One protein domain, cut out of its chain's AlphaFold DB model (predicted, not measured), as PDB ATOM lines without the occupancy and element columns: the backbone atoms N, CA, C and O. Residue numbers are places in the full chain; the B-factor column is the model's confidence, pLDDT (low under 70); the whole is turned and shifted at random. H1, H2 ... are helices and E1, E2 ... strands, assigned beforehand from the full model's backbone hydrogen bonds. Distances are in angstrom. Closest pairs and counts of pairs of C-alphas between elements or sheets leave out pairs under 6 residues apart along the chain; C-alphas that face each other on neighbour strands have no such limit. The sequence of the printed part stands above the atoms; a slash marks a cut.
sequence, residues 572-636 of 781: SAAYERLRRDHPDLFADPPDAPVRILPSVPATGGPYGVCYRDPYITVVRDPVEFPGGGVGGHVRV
ATOM      1  N   SER A 572     159.553 118.651  38.060       88.81
ATOM      2  CA  SER A 572     160.482 118.256  39.120       88.81
ATOM      3  C   SER A 572     161.002 116.826  38.936       88.81
ATOM      4  O   SER A 572     162.201 116.593  38.991       88.81
ATOM      5  N   ALA A 573     160.134 115.852  38.645       88.75
ATOM      6  CA  ALA A 573     160.541 114.459  38.443       88.75
ATOM      7  C   ALA A 573     161.321 114.254  37.133       88.75
ATOM      8  O   ALA A 573     162.190 113.386  37.062       88.75
ATOM      9  N   ALA A 574     161.035 115.041  36.090       90.62
ATOM     10  CA  ALA A 574     161.854 115.078  34.877       90.62
ATOM     11  C   ALA A 574     163.253 115.660  35.148       90.62
ATOM     12  O   ALA A 574     164.242 115.170  34.603       90.62
ATOM     13  N   TYR A 575     163.339 116.655  36.030       93.31
ATOM     14  CA  TYR A 575     164.579 117.308  36.437       93.31
ATOM     15  C   TYR A 575     165.448 116.444  37.362       93.31
ATOM     16  O   TYR A 575     166.635 116.298  37.102       93.31
ATOM     17  N   GLU A 576     164.875 115.774  38.364       92.62
ATOM     18  CA  GLU A 576     165.618 114.860  39.255       92.62
ATOM     19  C   GLU A 576     166.046 113.543  38.558       92.62
ATOM     20  O   GLU A 576     166.875 112.796  39.086       92.62
ATOM     21  N   ARG A 577     165.513 113.246  37.358       93.06
ATOM     22  CA  ARG A 577     166.122 112.279  36.422       93.06
ATOM     23  C   ARG A 577     167.310 112.905  35.697       93.06
ATOM     24  O   ARG A 577     168.418 112.407  35.827       93.06
ATOM     25  N   LEU A 578     167.114 114.057  35.053       93.25
ATOM     26  CA  LEU A 578     168.173 114.778  34.338       93.25
ATOM     27  C   LEU A 578     169.424 115.046  35.210       93.25
ATOM     28  O   LEU A 578     170.540 114.873  34.731       93.25
ATOM     29  N   ARG A 579     169.250 115.379  36.498       93.81
ATOM     30  CA  ARG A 579     170.336 115.534  37.492       93.81
ATOM     31  C   ARG A 579     171.070 114.241  37.831       93.81
ATOM     32  O   ARG A 579     172.261 114.273  38.114       93.81
ATOM     33  N   ARG A 580     170.356 113.116  37.846       94.12
ATOM     34  CA  ARG A 580     170.892 111.786  38.163       94.12
ATOM     35  C   ARG A 580     171.658 111.197  36.984       94.12
ATOM     36  O   ARG A 580     172.700 110.583  37.182       94.12
ATOM     37  N   ASP A 581     171.129 111.409  35.786       93.31
ATOM     38  CA  ASP A 581     171.671 110.885  34.537       93.31
ATOM     39  C   ASP A 581     172.878 111.725  34.056       93.31
ATOM     40  O   ASP A 581     173.783 111.193  33.415       93.31
ATOM     41  N   HIS A 582     172.918 113.022  34.404       92.19
ATOM     42  CA  HIS A 582     173.961 113.986  34.014       92.19
ATOM     43  C   HIS A 582     174.409 114.885  35.189       92.19
ATOM     44  O   HIS A 582     174.198 116.102  35.151       92.19
ATOM     45  N   PRO A 583     175.003 114.326  36.262       93.19
ATOM     46  CA  PRO A 583     175.348 115.081  37.475       93.19
ATOM     47  C   PRO A 583     176.385 116.191  37.238       93.19
ATOM     48  O   PRO A 583     176.421 117.171  37.977       93.19
ATOM     49  N   ASP A 584     177.187 116.080  36.180       91.12
ATOM     50  CA  ASP A 584     178.144 117.087  35.722       91.12
ATOM     51  C   ASP A 584     177.482 118.410  35.297       91.12
ATOM     52  O   ASP A 584     178.061 119.477  35.495       91.12
ATOM     53  N   LEU A 585     176.240 118.372  34.798       91.12
ATOM     54  CA  LEU A 585     175.478 119.567  34.402       91.12
ATOM     55  C   LEU A 585     174.827 120.311  35.586       91.12
ATOM     56  O   LEU A 585     174.200 121.361  35.386       91.12
ATOM     57  N   PHE A 586     174.952 119.773  36.804       93.81
ATOM     58  CA  PHE A 586     174.347 120.304  38.036       93.81
ATOM     59  C   PHE A 586     175.315 120.311  39.230       93.81
ATOM     60  O   PHE A 586     174.883 120.487  40.368       93.81
ATOM     61  N   ALA A 587     176.611 120.116  38.981       92.56
ATOM     62  CA  ALA A 587     177.652 120.231  39.988       92.56
ATOM     63  C   ALA A 587     178.036 121.706  40.186       92.56
ATOM     64  O   ALA A 587     178.633 122.323  39.301       92.56
ATOM     65  N   ASP A 588     177.723 122.266  41.354       92.69
ATOM     66  CA  ASP A 588     178.205 123.594  41.737       92.69
ATOM     67  C   ASP A 588     179.734 123.572  41.955       92.69
ATOM     68  O   ASP A 588     180.237 122.698  42.674       92.69
ATOM     69  N   PRO A 589     180.508 124.525  41.398       92.75
ATOM     70  CA  PRO A 589     181.904 124.700  41.790       92.75
ATOM     71  C   PRO A 589     182.016 125.132  43.271       92.75
ATOM     72  O   PRO A 589     181.089 125.743  43.806       92.75
ATOM     73  N   PRO A 590     183.138 124.859  43.969       88.69
ATOM     74  CA  PRO A 590     183.242 125.076  45.422       88.69
ATOM     75  C   PRO A 590     182.972 126.520  45.884       88.69
ATOM     76  O   PRO A 590     182.463 126.750  46.983       88.69
ATOM     77  N   ASP A 591     183.301 127.490  45.033       92.50
ATOM     78  CA  ASP A 591     183.144 128.931  45.218       92.50
ATOM     79  C   ASP A 591     181.869 129.506  44.567       92.50
ATOM     80  O   ASP A 591     181.698 130.724  44.530       92.50
ATOM     81  N   ALA A 592     180.943 128.653  44.104       93.56
ATOM     82  CA  ALA A 592     179.671 129.059  43.510       93.56
ATOM     83  C   ALA A 592     178.882 130.021  44.429       93.56
ATOM     84  O   ALA A 592     178.496 129.620  45.536       93.56
ATOM     85  N   PRO A 593     178.609 131.270  43.989       93.56
ATOM     86  CA  PRO A 593     177.846 132.248  44.767       93.56
ATOM     87  C   PRO A 593     176.327 132.057  44.623       93.56
ATOM     88  O   PRO A 593     175.570 132.503  45.479       93.56
ATOM     89  N   VAL A 594     175.887 131.405  43.544       95.19
ATOM     90  CA  VAL A 594     174.524 130.896  43.344       95.19
ATOM     91  C   VAL A 594     174.654 129.383  43.250       95.19
ATOM     92  O   VAL A 594     175.514 128.920  42.502       95.19
ATOM     93  N   ARG A 595     173.858 128.635  44.015       95.94
ATOM     94  CA  ARG A 595     174.000 127.177  44.182       95.94
ATOM     95  C   ARG A 595     172.699 126.459  43.884       95.94
ATOM     96  O   ARG A 595     171.642 126.971  44.245       95.94
ATOM     97  N   ILE A 596     172.758 125.289  43.259       96.12
ATOM     98  CA  ILE A 596     171.580 124.464  42.976       96.12
ATOM     99  C   ILE A 596     171.168 123.731  44.256       96.12
ATOM    100  O   ILE A 596     171.969 123.050  44.895       96.12
ATOM    101  N   LEU A 597     169.897 123.852  44.644       94.19
ATOM    102  CA  LEU A 597     169.407 123.233  45.875       94.19
ATOM    103  C   LEU A 597     169.493 121.694  45.814       94.19
ATOM    104  O   LEU A 597     169.296 121.107  44.743       94.19
ATOM    105  N   PRO A 598     169.740 121.001  46.947       90.94
ATOM    106  CA  PRO A 598     169.861 119.541  46.969       90.94
ATOM    107  C   PRO A 598     168.650 118.813  46.372       90.94
ATOM    108  O   PRO A 598     168.819 117.813  45.678       90.94
ATOM    109  N   SER A 599     167.445 119.351  46.556       88.00
ATOM    110  CA  SER A 599     166.193 118.844  45.988       88.00
ATOM    111  C   SER A 599     165.297 119.985  45.508       88.00
ATOM    112  O   SER A 599     165.440 121.132  45.938       88.00
ATOM    113  N   VAL A 600     164.348 119.675  44.621       87.75
ATOM    114  CA  VAL A 600     163.310 120.630  44.202       87.75
ATOM    115  C   VAL A 600     162.367 120.996  45.368       87.75
ATOM    116  O   VAL A 600     161.702 120.106  45.904       87.75
ATOM    117  N   PRO A 601     162.226 122.289  45.736       85.50
ATOM    118  CA  PRO A 601     161.276 122.727  46.757       85.50
ATOM    119  C   PRO A 601     159.811 122.543  46.340       85.50
ATOM    120  O   PRO A 601     159.447 122.759  45.184       85.50
ATOM    121  N   ALA A 602     158.943 122.242  47.309       78.31
ATOM    122  CA  ALA A 602     157.496 122.110  47.097       78.31
ATOM    123  C   ALA A 602     156.770 123.452  46.832       78.31
ATOM    124  O   ALA A 602     155.617 123.461  46.404       78.31
ATOM    125  N   THR A 603     157.422 124.590  47.093       75.06
ATOM    126  CA  THR A 603     156.886 125.952  46.929       75.06
ATOM    127  C   THR A 603     157.953 126.892  46.341       75.06
ATOM    128  O   THR A 603     159.145 126.603  46.402       75.06
ATOM    129  N   GLY A 604     157.549 128.016  45.731       69.12
ATOM    130  CA  GLY A 604     158.465 128.954  45.036       69.12
ATOM    131  C   GLY A 604     158.364 128.967  43.496       69.12
ATOM    132  O   GLY A 604     159.171 129.598  42.805       69.12
ATOM    133  N   GLY A 605     157.342 128.301  42.949       71.62
ATOM    134  CA  GLY A 605     157.006 128.291  41.521       71.62
ATOM    135  C   GLY A 605     157.410 126.998  40.802       71.62
ATOM    136  O   GLY A 605     157.962 126.098  41.428       71.62
ATOM    137  N   PRO A 606     157.141 126.884  39.489       79.50
ATOM    138  CA  PRO A 606     157.501 125.701  38.714       79.50
ATOM    139  C   PRO A 606     159.023 125.601  38.590       79.50
ATOM    140  O   PRO A 606     159.665 126.462  37.986       79.50
ATOM    141  N   TYR A 607     159.605 124.566  39.180       91.81
ATOM    142  CA  TYR A 607     161.014 124.212  39.032       91.81
ATOM    143  C   TYR A 607     161.163 123.018  38.087       91.81
ATOM    144  O   TYR A 607     160.205 122.294  37.813       91.81
ATOM    145  N   GLY A 608     162.379 122.794  37.604       93.38
ATOM    146  CA  GLY A 608     162.717 121.638  36.790       93.38
ATOM    147  C   GLY A 608     162.535 121.846  35.289       93.38
ATOM    148  O   GLY A 608     162.766 122.943  34.785       93.38
ATOM    149  N   VAL A 609     162.193 120.788  34.546       94.25
ATOM    150  CA  VAL A 609     162.137 120.834  33.071       94.25
ATOM    151  C   VAL A 609     160.874 121.567  32.615       94.25
ATOM    152  O   VAL A 609     159.780 121.007  32.617       94.25
ATOM    153  N   CYS A 610     161.024 122.829  32.212       92.88
ATOM    154  CA  CYS A 610     159.926 123.695  31.780       92.88
ATOM    155  C   CYS A 610     159.533 123.483  30.310       92.88
ATOM    156  O   CYS A 610     158.386 123.723  29.938       92.88
ATOM    157  N   TYR A 611     160.476 123.055  29.466       92.62
ATOM    158  CA  TYR A 611     160.247 122.751  28.052       92.62
ATOM    159  C   TYR A 611     161.273 121.733  27.550       92.62
ATOM    160  O   TYR A 611     162.416 121.734  28.007       92.62
ATOM    161  N   ARG A 612     160.885 120.898  26.584       92.19
ATOM    162  CA  ARG A 612     161.798 120.035  25.829       92.19
ATOM    163  C   ARG A 612     161.253 119.789  24.426       92.19
ATOM    164  O   ARG A 612     160.083 119.447  24.279       92.19
ATOM    165  N   ASP A 613     162.119 119.916  23.431       91.38
ATOM    166  CA  ASP A 613     161.930 119.423  22.063       91.38
ATOM    167  C   ASP A 613     163.213 118.678  21.610       91.38
ATOM    168  O   ASP A 613     164.109 118.504  22.438       91.38
ATOM    169  N   PRO A 614     163.343 118.195  20.356       87.62
ATOM    170  CA  PRO A 614     164.547 117.489  19.896       87.62
ATOM    171  C   PRO A 614     165.860 118.288  19.969       87.62
ATOM    172  O   PRO A 614     166.924 117.674  19.972       87.62
ATOM    173  N   TYR A 615     165.806 119.622  20.040       86.12
ATOM    174  CA  TYR A 615     166.972 120.506  19.958       86.12
ATOM    175  C   TYR A 615     167.329 121.133  21.306       86.12
ATOM    176  O   TYR A 615     168.507 121.175  21.660       86.12
ATOM    177  N   ILE A 616     166.336 121.585  22.080       91.31
ATOM    178  CA  ILE A 616     166.539 122.295  23.350       91.31
ATOM    179  C   ILE A 616     165.702 121.737  24.506       91.31
ATOM    180  O   ILE A 616     164.537 121.363  24.370       91.31
ATOM    181  N   THR A 617     166.307 121.749  25.691       94.00
ATOM    182  CA  THR A 617     165.682 121.498  26.990       94.00
ATOM    183  C   THR A 617     165.836 122.761  27.838       94.00
ATOM    184  O   THR A 617     166.952 123.204  28.093       94.00
ATOM    185  N   VAL A 618     164.727 123.357  28.274       95.75
ATOM    186  CA  VAL A 618     164.731 124.529  29.164       95.75
ATOM    187  C   VAL A 618     164.488 124.055  30.588       95.75
ATOM    188  O   VAL A 618     163.463 123.425  30.865       95.75
ATOM    189  N   VAL A 619     165.409 124.376  31.492       95.56
ATOM    190  CA  VAL A 619     165.302 124.070  32.923       95.56
ATOM    191  C   VAL A 619     165.152 125.349  33.740       95.56
ATOM    192  O   VAL A 619     165.753 126.371  33.412       95.56
ATOM    193  N   ARG A 620     164.365 125.287  34.818       95.31
ATOM    194  CA  ARG A 620     164.375 126.270  35.905       95.31
ATOM    195  C   ARG A 620     164.935 125.610  37.160       95.31
ATOM    196  O   ARG A 620     164.192 124.994  37.925       95.31
ATOM    197  N   ASP A 621     166.247 125.710  37.335       95.62
ATOM    198  CA  ASP A 621     166.963 125.189  38.495       95.62
ATOM    199  C   ASP A 621     166.466 125.878  39.782       95.62
ATOM    200  O   ASP A 621     166.379 127.111  39.799       95.62
ATOM    201  N   PRO A 622     166.131 125.136  40.854       95.50
ATOM    202  CA  PRO A 622     165.923 125.712  42.175       95.50
ATOM    203  C   PRO A 622     167.284 126.106  42.756       95.50
ATOM    204  O   PRO A 622     168.190 125.276  42.811       95.50
ATOM    205  N   VAL A 623     167.444 127.361  43.175       95.75
ATOM    206  CA  VAL A 623     168.746 127.894  43.602       95.75
ATOM    207  C   VAL A 623     168.685 128.698  44.895       95.75
ATOM    208  O   VAL A 623     167.697 129.380  45.175       95.75
ATOM    209  N   GLU A 624     169.785 128.664  45.640       95.00
ATOM    210  CA  GLU A 624     170.119 129.622  46.694       95.00
ATOM    211  C   GLU A 624     170.989 130.747  46.105       95.00
ATOM    212  O   GLU A 624     171.950 130.489  45.378       95.00
ATOM    213  N   PHE A 625     170.647 132.001  46.406       95.25
ATOM    214  CA  PHE A 625     171.377 133.207  46.005       95.25
ATOM    215  C   PHE A 625     172.252 133.755  47.153       95.25
ATOM    216  O   PHE A 625     171.982 133.462  48.322       95.25
ATOM    217  N   PRO A 626     173.241 134.635  46.871       94.62
ATOM    218  CA  PRO A 626     174.036 135.294  47.907       94.62
ATOM    219  C   PRO A 626     173.153 135.970  48.964       94.62
ATOM    220  O   PRO A 626     172.367 136.865  48.649       94.62
ATOM    221  N   GLY A 627     173.299 135.544  50.222       91.62
ATOM    222  CA  GLY A 627     172.456 135.983  51.340       91.62
ATOM    223  C   GLY A 627     171.302 135.037  51.705       91.62
ATOM    224  O   GLY A 627     170.428 135.451  52.459       91.62
ATOM    225  N   GLY A 628     171.277 133.801  51.193       91.75
ATOM    226  CA  GLY A 628     170.340 132.748  51.620       91.75
ATOM    227  C   GLY A 628     168.930 132.847  51.028       91.75
ATOM    228  O   GLY A 628     168.031 132.105  51.419       91.75
ATOM    229  N   GLY A 629     168.705 133.769  50.088       92.06
ATOM    230  CA  GLY A 629     167.426 133.879  49.388       92.06
ATOM    231  C   GLY A 629     167.256 132.742  48.383       92.06
ATOM    232  O   GLY A 629     168.096 132.578  47.504       92.06
ATOM    233  N   VAL A 630     166.163 131.985  48.474       92.44
ATOM    234  CA  VAL A 630     165.835 130.916  47.516       92.44
ATOM    235  C   VAL A 630     165.002 131.458  46.352       92.44
ATOM    236  O   VAL A 630     164.115 132.292  46.534       92.44
ATOM    237  N   GLY A 631     165.258 130.957  45.147       92.56
ATOM    238  CA  GLY A 631     164.433 131.215  43.971       92.56
ATOM    239  C   GLY A 631     164.736 130.238  42.842       92.56
ATOM    240  O   GLY A 631     165.155 129.110  43.085       92.56
ATOM    241  N   GLY A 632     164.514 130.658  41.593       93.19
ATOM    242  CA  GLY A 632     164.778 129.818  40.424       93.19
ATOM    243  C   GLY A 632     165.553 130.537  39.332       93.19
ATOM    244  O   GLY A 632     165.204 131.664  38.975       93.19
ATOM    245  N   HIS A 633     166.565 129.865  38.791       94.25
ATOM    246  CA  HIS A 633     167.410 130.330  37.692       94.25
ATOM    247  C   HIS A 633     167.073 129.543  36.418       94.25
ATOM    248  O   HIS A 633     166.746 128.366  36.509       94.25
ATOM    249  N   VAL A 634     167.096 130.171  35.238       95.25
ATOM    250  CA  VAL A 634     166.684 129.520  33.979       95.25
ATOM    251  C   VAL A 634     167.893 129.274  33.090       95.25
ATOM    252  O   VAL A 634     168.619 130.215  32.784       95.25
ATOM    253  N   ARG A 635     168.064 128.031  32.627       95.69
ATOM    254  CA  ARG A 635     169.075 127.647  31.631       95.69
ATOM    255  C   ARG A 635     168.431 126.981  30.419       95.69
ATOM    256  O   ARG A 635     167.431 126.271  30.535       95.69
ATOM    257  N   VAL A 636     169.051 127.166  29.259       94.81
ATOM    258  CA  VAL A 636     168.776 126.416  28.029       94.81
ATOM    259  C   VAL A 636     169.927 125.440  27.800       94.81
ATOM    260  O   VAL A 636     171.092 125.834  27.741       94.81
TER     261      VAL A 636
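AT A GLANCE: This is residues 572 to 636 of the 781 residues of the protein "NUDIX hydrolase" of Actinomadura sp. WMMB 499 (UniProt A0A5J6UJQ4). A narrow sheet of three antiparallel strands, E1, E2 and E3, is the long slab of this domain; the helix H1 stands on end over E1 on one face, and no named helix is on the opposite face. After the short helix H2, a long stretch with no named element, residues 587 to 607, loops back to the sheet, its residues 595 to 596 pairing with residues 623 to 624 of E2, while residues 580 to 585, of which 583 to 585 belong to H2, stick out. The printed part has 65 residues, with two named helices and three named strands in the order H1, H2, E1, E2, E3; the sheet's order is E1, E2, E3, and the class is mixed, helices and strands. The whole is compact, with a radius of gyration of the C-alphas of 11.7 A and spans of 37 by 25 by 17 A.

HOW THE PARTS SIT: Start at H1, residues 572 to 581, which is on the sheet at a height of 7.4 A over it, over E1, residues 608 to 612. H1 stands up from the sheet, its line rising 72 degrees out of the local plane. Look at Ser 572 and Gly 608 for the closest C-alphas of H1 and E1, 4.7 A apart. Next comes H2, residues 583 to 586, not on the sheet; it is close to H1 but not clearly touching, the closest C-alphas being those of Arg 579 and Phe 586, 6.3 A apart. In H1, 5 of 6 O i to N i+4 pairs are within hydrogen-bond range, and H2 is too short for such a pair. E1 and E2, residues 616 to 625, form a hairpin, antiparallel at 162 degrees, with N 608 and O 620 within hydrogen-bond range at 2.9 A. E2 bends by 54 degrees at residue 622. E2 and E3, residues 629 to 636, form the next hairpin, antiparallel at 160 degrees, where you find N 621 and O 633 at 2.8 A. The three strands make a meander, each the antiparallel neighbour of the one before, with E1 and E3 as edge strands. H2 is apart from E2 and E3.

IN THESE COORDINATES: Find C-alpha 572 at (160.482, 118.256, 39.120); from there H1 runs 14.2 A to C-alpha 581. H2 spans 583 to 586, and E1 covers 11.1 A from 608 to 612. E2 begins at C-alpha 616, (166.539, 122.295, 23.350), and runs 25.6 A to C-alpha 625. E3 runs 22.7 A from C-alpha 629 to C-alpha 636 at (168.776, 126.416, 28.029).

THE WHOLE: The two C-alphas farthest apart are those of Pro 614 and Gly 627, 37.3 A. The printed part has no cut. The link from H2 to E1, 21 residues, is long; the other three links are tight. Mean pLDDT of the printed part is 91.3, and residue 604 alone is under 70.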